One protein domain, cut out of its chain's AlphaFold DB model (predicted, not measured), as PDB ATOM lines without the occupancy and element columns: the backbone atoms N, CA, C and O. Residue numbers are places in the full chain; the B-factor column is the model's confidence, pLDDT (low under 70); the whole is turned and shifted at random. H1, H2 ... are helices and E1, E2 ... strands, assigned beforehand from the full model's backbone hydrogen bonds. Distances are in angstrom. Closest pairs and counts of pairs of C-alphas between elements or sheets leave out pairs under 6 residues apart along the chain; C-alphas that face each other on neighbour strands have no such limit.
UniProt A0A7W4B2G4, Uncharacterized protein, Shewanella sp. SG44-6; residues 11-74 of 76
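What this domain is: This is residues 11 to 74 of the 76 residues of an uncharacterized protein of Shewanella sp. SG44-6 (UniProt A0A7W4B2G4). A strongly twisted five-stranded sheet has one helix, H1, across one face, making two layers; an unnamed loop, residues 25 to 38, swings out on the side away from H1. The printed part has 64 residues; along the chain five strands precede H1, and the mixed sheet runs E1 E2 E3 E4 E5. The class is mixed; the whole is compact, radius of gyration of the C-alphas 11.0 A, spanning 28 by 26 by 22 A.

How they stand to each other: Look first at E2, residues 20 to 24, parallel to E3, residues 39 to 43: N 22 and O 40 are within hydrogen-bond range at 2.8 A. E3, E4 (46 to 51) and E5 (54 to 57) form a meander, antiparallel hairpins in a row. E1 (11 to 15) forms a hairpin with E2. H1, residues 60 to 72, has every O i to N i+4 pair within hydrogen-bond range; it is on the sheet at a height of 9.2 A, and its closest C-alphas to E4 are those of Thr 63 and Phe 47, 6.2 A apart.

Where its parts are: Find C-alpha 11 at (-41.460, -27.099, -79.909); H1 runs 18.4 A to C-alpha 72 at (-32.909, -13.748, -86.628).

The domain as a whole: The printed part has no cut; E2 to E3 is the long link. Residues 26 to 36, 51 to 54 and 74 have pLDDT under 70.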
ATOM      1  N   LYS A  11     -41.914 -28.246 -80.705       79.44
ATOM      2  CA  LYS A  11     -41.460 -27.099 -79.909       79.44
ATOM      3  C   LYS A  11     -41.851 -25.799 -80.599       79.44
ATOM      4  O   LYS A  11     -41.483 -25.590 -81.751       79.44
ATOM      5  N   LEU A  12     -42.562 -24.914 -79.900       83.69
ATOM      6  CA  LEU A  12     -42.774 -23.543 -80.367       83.69
ATOM      7  C   LEU A  12     -41.438 -22.793 -80.321       83.69
ATOM      8  O   LEU A  12     -40.813 -22.721 -79.263       83.69
ATOM      9  N   VAL A  13     -41.012 -22.237 -81.451       85.69
ATOM     10  CA  VAL A  13     -39.751 -21.480 -81.553       85.69
ATOM     11  C   VAL A  13     -39.963 -20.005 -81.847       85.69
ATOM     12  O   VAL A  13     -39.114 -19.185 -81.522       85.69
ATOM     13  N   TYR A  14     -41.109 -19.652 -82.425       86.69
ATOM     14  CA  TYR A  14     -41.469 -18.266 -82.677       86.69
ATOM     15  C   TYR A  14     -42.982 -18.094 -82.643       86.69
ATOM     16  O   TYR A  14     -43.721 -18.908 -83.193       86.69
ATOM     17  N   SER A  15     -43.460 -17.018 -82.029       86.75
ATOM     18  CA  SER A  15     -44.872 -16.647 -82.052       86.75
ATOM     19  C   SER A  15     -45.011 -15.136 -81.954       86.75
ATOM     20  O   SER A  15     -44.438 -14.519 -81.063       86.75
ATOM     21  N   ASN A  16     -45.826 -14.563 -82.832       86.94
ATOM     22  CA  ASN A  16     -46.279 -13.174 -82.777       86.94
ATOM     23  C   ASN A  16     -47.792 -13.118 -83.057       86.94
ATOM     24  O   ASN A  16     -48.444 -14.161 -83.150       86.94
ATOM     25  N   ASP A  17     -48.362 -11.929 -83.216       85.19
ATOM     26  CA  ASP A  17     -49.800 -11.780 -83.482       85.19
ATOM     27  C   ASP A  17     -50.237 -12.336 -84.848       85.19
ATOM     28  O   ASP A  17     -51.394 -12.713 -85.026       85.19
ATOM     29  N   LEU A  18     -49.308 -12.446 -85.802       86.50
ATOM     30  CA  LEU A  18     -49.579 -12.876 -87.173       86.50
ATOM     31  C   LEU A  18     -49.514 -14.395 -87.344       86.50
ATOM     32  O   LEU A  18     -50.337 -14.958 -88.058       86.50
ATOM     33  N   PHE A  19     -48.539 -15.071 -86.735       86.31
ATOM     34  CA  PHE A  19     -48.328 -16.506 -86.915       86.31
ATOM     35  C   PHE A  19     -47.513 -17.150 -85.785       86.31
ATOM     36  O   PHE A  19     -47.026 -16.506 -84.851       86.31
ATOM     37  N   SER A  20     -47.373 -18.471 -85.858       88.12
ATOM     38  CA  SER A  20     -46.485 -19.254 -84.996       88.12
ATOM     39  C   SER A  20     -45.659 -20.244 -85.806       88.12
ATOM     40  O   SER A  20     -46.150 -20.791 -86.787       88.12
ATOM     41  N   ILE A  21     -44.408 -20.456 -85.402       88.44
ATOM     42  CA  ILE A  21     -43.489 -21.431 -85.987       88.44
ATOM     43  C   ILE A  21     -43.164 -22.482 -84.931       88.44
ATOM     44  O   ILE A  21     -42.746 -22.157 -83.815       88.44
ATOM     45  N   TYR A  22     -43.317 -23.739 -85.315       86.44
ATOM     46  CA  TYR A  22     -42.990 -24.907 -84.516       86.44
ATOM     47  C   TYR A  22     -41.902 -25.720 -85.216       86.44
ATOM     48  O   TYR A  22     -41.867 -25.780 -86.440       86.44
ATOM     49  N   ILE A  23     -41.042 -26.382 -84.450       85.31
ATOM     50  CA  ILE A  23     -40.130 -27.410 -84.960       85.31
ATOM     51  C   ILE A  23     -40.646 -28.765 -84.490       85.31
ATOM     52  O   ILE A  23     -40.868 -28.957 -83.291       85.31
ATOM     53  N   ALA A  24     -40.836 -29.692 -85.424       79.69
ATOM     54  CA  ALA A  24     -41.186 -31.077 -85.134       79.69
ATOM     55  C   ALA A  24     -39.946 -31.972 -85.258       79.69
ATOM     56  O   ALA A  24     -39.183 -31.849 -86.217       79.69
ATOM     57  N   THR A  25     -39.751 -32.888 -84.307       71.44
ATOM     58  CA  THR A  25     -38.635 -33.855 -84.337       71.44
ATOM     59  C   THR A  25     -39.053 -35.266 -84.760       71.44
ATOM     60  O   THR A  25     -38.189 -36.035 -85.164       71.44
ATOM     61  N   ASN A  26     -40.353 -35.590 -84.768       64.44
ATOM     62  CA  ASN A  26     -40.894 -36.872 -85.238       64.44
ATOM     63  C   ASN A  26     -42.089 -36.656 -86.183       64.44
ATOM     64  O   ASN A  26     -42.936 -35.802 -85.915       64.44
ATOM     65  N   SER A  27     -42.166 -37.433 -87.274       56.53
ATOM     66  CA  SER A  27     -43.347 -37.479 -88.150       56.53
ATOM     67  C   SER A  27     -44.307 -38.550 -87.674       56.53
ATOM     68  O   SER A  27     -44.189 -39.691 -88.106       56.53
ATOM     69  N   GLU A  28     -45.295 -38.174 -86.881       51.72
ATOM     70  CA  GLU A  28     -46.617 -38.774 -87.025       51.72
ATOM     71  C   GLU A  28     -47.617 -37.630 -86.961       51.72
ATOM     72  O   GLU A  28     -47.661 -36.841 -86.024       51.72
ATOM     73  N   GLN A  29     -48.289 -37.431 -88.080       56.22
ATOM     74  CA  GLN A  29     -49.113 -36.277 -88.360       56.22
ATOM     75  C   GLN A  29     -50.415 -36.404 -87.564       56.22
ATOM     76  O   GLN A  29     -51.232 -37.244 -87.895       56.22
ATOM     77  N   GLU A  30     -50.574 -35.603 -86.510       47.91
ATOM     78  CA  GLU A  30     -51.825 -34.949 -86.094       47.91
ATOM     79  C   GLU A  30     -51.578 -34.146 -84.808       47.91
ATOM     80  O   GLU A  30     -51.623 -34.650 -83.689       47.91
ATOM     81  N   SER A  31     -51.342 -32.845 -84.954       48.34
ATOM     82  CA  SER A  31     -51.774 -31.908 -83.926       48.34
ATOM     83  C   SER A  31     -52.634 -30.904 -84.655       48.34
ATOM     84  O   SER A  31     -52.095 -30.107 -85.431       48.34
ATOM     85  N   PRO A  32     -53.956 -30.896 -84.421       47.19
ATOM     86  CA  PRO A  32     -54.724 -29.708 -84.688       47.19
ATOM     87  C   PRO A  32     -54.242 -28.707 -83.641       47.19
ATOM     88  O   PRO A  32     -54.837 -28.557 -82.574       47.19
ATOM     89  N   LEU A  33     -53.121 -28.032 -83.920       54.06
ATOM     90  CA  LEU A  33     -52.848 -26.750 -83.300       54.06
ATOM     91  C   LEU A  33     -54.012 -25.881 -83.760       54.06
ATOM     92  O   LEU A  33     -53.990 -25.306 -84.845       54.06
ATOM     93  N   CYS A  34     -55.082 -25.897 -82.962       50.66
ATOM     94  CA  CYS A  34     -56.308 -25.144 -83.154       50.66
ATOM     95  C   CYS A  34     -55.970 -23.685 -82.857       50.66
ATOM     96  O   CYS A  34     -56.333 -23.092 -81.846       50.66
ATOM     97  N   SER A  35     -55.129 -23.146 -83.724       56.59
ATOM     98  CA  SER A  35     -54.568 -21.829 -83.648       56.59
ATOM     99  C   SER A  35     -55.530 -20.914 -84.385       56.59
ATOM    100  O   SER A  35     -55.911 -21.157 -85.532       56.59
ATOM    101  N   ARG A  36     -55.966 -19.842 -83.718       66.62
ATOM    102  CA  ARG A  36     -56.760 -18.789 -84.369       66.62
ATOM    103  C   ARG A  36     -55.964 -18.057 -85.457       66.62
ATOM    104  O   ARG A  36     -56.574 -17.397 -86.289       66.62
ATOM    105  N   LYS A  37     -54.637 -18.207 -85.455       80.56
ATOM    106  CA  LYS A  37     -53.689 -17.613 -86.398       80.56
ATOM    107  C   LYS A  37     -52.950 -18.692 -87.212       80.56
ATOM    108  O   LYS A  37     -52.876 -19.837 -86.765       80.56
ATOM    109  N   PRO A  38     -52.404 -18.366 -88.389       83.94
ATOM    110  CA  PRO A  38     -51.558 -19.274 -89.158       83.94
ATOM    111  C   PRO A  38     -50.448 -19.927 -88.319       83.94
ATOM    112  O   PRO A  38     -49.789 -19.264 -87.515       83.94
ATOM    113  N   ALA A  39     -50.230 -21.225 -88.521       86.56
ATOM    114  CA  ALA A  39     -49.139 -21.968 -87.907       86.56
ATOM    115  C   ALA A  39     -48.262 -22.603 -88.989       86.56
ATOM    116  O   ALA A  39     -48.760 -23.088 -90.005       86.56
ATOM    117  N   PHE A  40     -46.956 -22.596 -88.759       88.56
ATOM    118  CA  PHE A  40     -45.954 -23.188 -89.630       88.56
ATOM    119  C   PHE A  40     -45.147 -24.210 -88.846       88.56
ATOM    120  O   PHE A  40     -44.806 -23.979 -87.688       88.56
ATOM    121  N   VAL A  41     -44.833 -25.334 -89.474       87.50
ATOM    122  CA  VAL A  41     -44.048 -26.404 -88.868       87.50
ATOM    123  C   VAL A  41     -42.822 -26.659 -89.721       87.50
ATOM    124  O   VAL A  41     -42.950 -26.954 -90.905       87.50
ATOM    125  N   TYR A  42     -41.645 -26.549 -89.118       86.38
ATOM    126  CA  TYR A  42     -40.393 -26.999 -89.699       86.38
ATOM    127  C   TYR A  42     -40.176 -28.471 -89.353       86.38
ATOM    128  O   TYR A  42     -40.154 -28.847 -88.176       86.38
ATOM    129  N   PHE A  43     -40.030 -29.305 -90.376       84.00
ATOM    130  CA  PHE A  43     -39.823 -30.737 -90.234       84.00
ATOM    131  C   PHE A  43     -38.903 -31.255 -91.341       84.00
ATOM    132  O   PHE A  43     -39.147 -31.009 -92.518       84.00
ATOM    133  N   LYS A  44     -37.839 -31.980 -90.961       82.69
ATOM    134  CA  LYS A  44     -36.873 -32.610 -91.888       82.69
ATOM    135  C   LYS A  44     -36.361 -31.690 -93.017       82.69
ATOM    136  O   LYS A  44     -36.152 -32.143 -94.135       82.69
ATOM    137  N   GLY A  45     -36.116 -30.413 -92.726       82.88
ATOM    138  CA  GLY A  45     -35.590 -29.467 -93.719       82.88
ATOM    139  C   GLY A  45     -36.648 -28.642 -94.449       82.88
ATOM    140  O   GLY A  45     -36.287 -27.709 -95.161       82.88
ATOM    141  N   GLU A  46     -37.934 -28.921 -94.244       86.56
ATOM    142  CA  GLU A  46     -39.027 -28.288 -94.979       86.56
ATOM    143  C   GLU A  46     -40.020 -27.591 -94.049       86.56
ATOM    144  O   GLU A  46     -40.228 -28.004 -92.905       86.56
ATOM    145  N   PHE A  47     -40.654 -26.530 -94.554       89.06
ATOM    146  CA  PHE A  47     -41.749 -25.855 -93.864       89.06
ATOM    147  C   PHE A  47     -43.096 -26.301 -94.408       89.06
ATOM    148  O   PHE A  47     -43.318 -26.351 -95.618       89.06
ATOM    149  N   TYR A  48     -44.018 -26.523 -93.484       88.31
ATOM    150  CA  TYR A  48     -45.401 -26.863 -93.756       88.31
ATOM    151  C   TYR A  48     -46.312 -25.821 -93.120       88.31
ATOM    152  O   TYR A  48     -46.158 -25.478 -91.948       88.31
ATOM    153  N   SER A  49     -47.282 -25.319 -93.876       86.50
ATOM    154  CA  SER A  49     -48.355 -24.477 -93.363       86.50
ATOM    155  C   SER A  49     -49.476 -25.363 -92.833       86.50
ATOM    156  O   SER A  49     -50.039 -26.174 -93.566       86.50
ATOM    157  N   MET A  50     -49.812 -25.190 -91.558       79.44
ATOM    158  CA  MET A  50     -51.001 -25.773 -90.953       79.44
ATOM    159  C   MET A  50     -52.152 -24.774 -91.059       79.44
ATOM    160  O   MET A  50     -52.207 -23.765 -90.346       79.44
ATOM    161  N   LYS A  51     -53.093 -25.066 -91.954       69.56
ATOM    162  CA  LYS A  51     -54.423 -24.454 -91.978       69.56
ATOM    163  C   LYS A  51     -55.380 -25.371 -91.218       69.56
ATOM    164  O   LYS A  51     -55.116 -26.559 -91.071       69.56
ATOM    165  N   ARG A  52     -56.518 -24.834 -90.757       61.34
ATOM    166  CA  ARG A  52     -57.519 -25.558 -89.937       61.34
ATOM    167  C   ARG A  52     -57.919 -26.946 -90.464       61.34
ATOM    168  O   ARG A  52     -58.389 -27.754 -89.671       61.34
ATOM    169  N   SER A  53     -57.746 -27.199 -91.759       58.12
ATOM    170  CA  SER A  53     -58.197 -28.424 -92.422       58.12
ATOM    171  C   SER A  53     -57.164 -29.035 -93.376       58.12
ATOM    172  O   SER A  53     -57.466 -30.041 -94.010       58.12
ATOM    173  N   SER A  54     -55.979 -28.432 -93.535       68.62
ATOM    174  CA  SER A  54     -54.955 -28.940 -94.453       68.62
ATOM    175  C   SER A  54     -53.545 -28.614 -93.976       68.62
ATOM    176  O   SER A  54     -53.288 -27.568 -93.374       68.62
ATOM    177  N   ILE A  55     -52.634 -29.541 -94.257       76.50
ATOM    178  CA  ILE A  55     -51.195 -29.354 -94.112       76.50
ATOM    179  C   ILE A  55     -50.638 -29.293 -95.525       76.50
ATOM    180  O   ILE A  55     -50.749 -30.257 -96.279       76.50
ATOM    181  N   GLU A  56     -50.072 -28.150 -95.891       85.00
ATOM    182  CA  GLU A  56     -49.543 -27.904 -97.232       85.00
ATOM    183  C   GLU A  56     -48.076 -27.481 -97.130       85.00
ATOM    184  O   GLU A  56     -47.735 -26.720 -96.219       85.00
ATOM    185  N   PRO A  57     -47.191 -27.938 -98.030       86.56
ATOM    186  CA  PRO A  57     -45.826 -27.434 -98.076       86.56
ATOM    187  C   PRO A  57     -45.833 -25.926 -98.353       86.56
ATOM    188  O   PRO A  57     -46.622 -25.422 -99.158       86.56
ATOM    189  N   CYS A  58     -44.958 -25.191 -97.674       89.31
ATOM    190  CA  CYS A  58     -44.793 -23.764 -97.904       89.31
ATOM    191  C   CYS A  58     -44.213 -23.495 -99.295       89.31
ATOM    192  O   CYS A  58     -43.350 -24.223 -99.789       89.31
ATOM    193  N   SER A  59     -44.653 -22.404 -99.921       92.19
ATOM    194  CA  SER A  59     -44.033 -21.934-101.160       92.19
ATOM    195  C   SER A  59     -42.590 -21.485-100.909       92.19
ATOM    196  O   SER A  59     -42.215 -21.151 -99.786       92.19
ATOM    197  N   ARG A  60     -41.774 -21.398-101.966       90.44
ATOM    198  CA  ARG A  60     -40.375 -20.955-101.846       90.44
ATOM    199  C   ARG A  60     -40.233 -19.597-101.147       90.44
ATOM    200  O   ARG A  60     -39.427 -19.473-100.232       90.44
ATOM    201  N   ALA A  61     -41.052 -18.614-101.522       91.56
ATOM    202  CA  ALA A  61     -41.035 -17.290-100.899       91.56
ATOM    203  C   ALA A  61     -41.415 -17.339 -99.406       91.56
ATOM    204  O   ALA A  61     -40.826 -16.634 -98.589       91.56
ATOM    205  N   GLN A  62     -42.370 -18.199 -99.033       90.44
ATOM    206  CA  GLN A  62     -42.726 -18.421 -97.628       90.44
ATOM    207  C   GLN A  62     -41.578 -19.080 -96.864       90.44
ATOM    208  O   GLN A  62     -41.248 -18.634 -95.771       90.44
ATOM    209  N   THR A  63     -40.947 -20.100 -97.441       91.06
ATOM    210  CA  THR A  63     -39.799 -20.793 -96.848       91.06
ATOM    211  C   THR A  63     -38.626 -19.845 -96.611       91.06
ATOM    212  O   THR A  63     -38.101 -19.804 -95.503       91.06
ATOM    213  N   GLU A  64     -38.247 -19.033 -97.599       91.88
ATOM    214  CA  GLU A  64     -37.168 -18.042 -97.459       91.88
ATOM    215  C   GLU A  64     -37.486 -17.014 -96.360       91.88
ATOM    216  O   GLU A  64     -36.633 -16.703 -95.523       91.88
ATOM    217  N   TYR A  65     -38.736 -16.546 -96.291       91.00
ATOM    218  CA  TYR A  65     -39.187 -15.661 -95.220       91.00
ATOM    219  C   TYR A  65     -39.109 -16.332 -93.840       91.00
ATOM    220  O   TYR A  65     -38.520 -15.766 -92.918       91.00
ATOM    221  N   LEU A  66     -39.654 -17.540 -93.686       90.19
ATOM    222  CA  LEU A  66     -39.669 -18.274 -92.416       90.19
ATOM    223  C   LEU A  66     -38.253 -18.616 -91.934       90.19
ATOM    224  O   LEU A  66     -37.965 -18.456 -90.748       90.19
ATOM    225  N   LEU A  67     -37.351 -18.990 -92.847       89.38
ATOM    226  CA  LEU A  67     -35.928 -19.159 -92.553       89.38
ATOM    227  C   LEU A  67     -35.315 -17.857 -92.038       89.38
ATOM    228  O   LEU A  67     -34.658 -17.865 -91.002       89.38
ATOM    229  N   SER A  68     -35.578 -16.725 -92.701       89.88
ATOM    230  CA  SER A  68     -35.054 -15.427 -92.260       89.88
ATOM    231  C   SER A  68     -35.513 -15.058 -90.844       89.88
ATOM    232  O   SER A  68     -34.739 -14.495 -90.071       89.88
ATOM    233  N   VAL A  69     -36.750 -15.415 -90.477       86.31
ATOM    234  CA  VAL A  69     -37.286 -15.224 -89.125       86.31
ATOM    235  C   VAL A  69     -36.558 -16.138 -88.143       86.31
ATOM    236  O   VAL A  69     -36.025 -15.653 -87.149       86.31
ATOM    237  N   MET A  70     -36.467 -17.438 -88.424       82.69
ATOM    238  CA  MET A  70     -35.813 -18.392 -87.521       82.69
ATOM    239  C   MET A  70     -34.332 -18.071 -87.279       82.69
ATOM    240  O   MET A  70     -33.882 -18.145 -86.135       82.69
ATOM    241  N   THR A  71     -33.597 -17.637 -88.307       85.12
ATOM    242  CA  THR A  71     -32.193 -17.214 -88.179       85.12
ATOM    243  C   THR A  71     -32.045 -15.963 -87.314       85.12
ATOM    244  O   THR A  71     -31.122 -15.879 -86.509       85.12
ATOM    245  N   ARG A  72     -32.959 -14.989 -87.428       81.56
ATOM    246  CA  ARG A  72     -32.909 -13.748 -86.628       81.56
ATOM    247  C   ARG A  72     -33.136 -13.977 -85.136       81.56
ATOM    248  O   ARG A  72     -32.609 -13.216 -84.333       81.56
ATOM    249  N   PHE A  73     -33.919 -14.988 -84.773       71.75
ATOM    250  CA  PHE A  73     -34.294 -15.258 -83.382       71.75
ATOM    251  C   PHE A  73     -33.516 -16.418 -82.743       71.75
ATOM    252  O   PHE A  73     -33.878 -16.852 -81.653       71.75
ATOM    253  N   GLY A  74     -32.452 -16.917 -83.389       64.31
ATOM    254  CA  GLY A  74     -31.615 -17.992 -82.837       64.31
ATOM    255  C   GLY A  74     -32.382 -19.300 -82.616       64.31
ATOM    256  O   GLY A  74     -32.123 -20.020 -81.658       64.31
TER     257      GLY A  74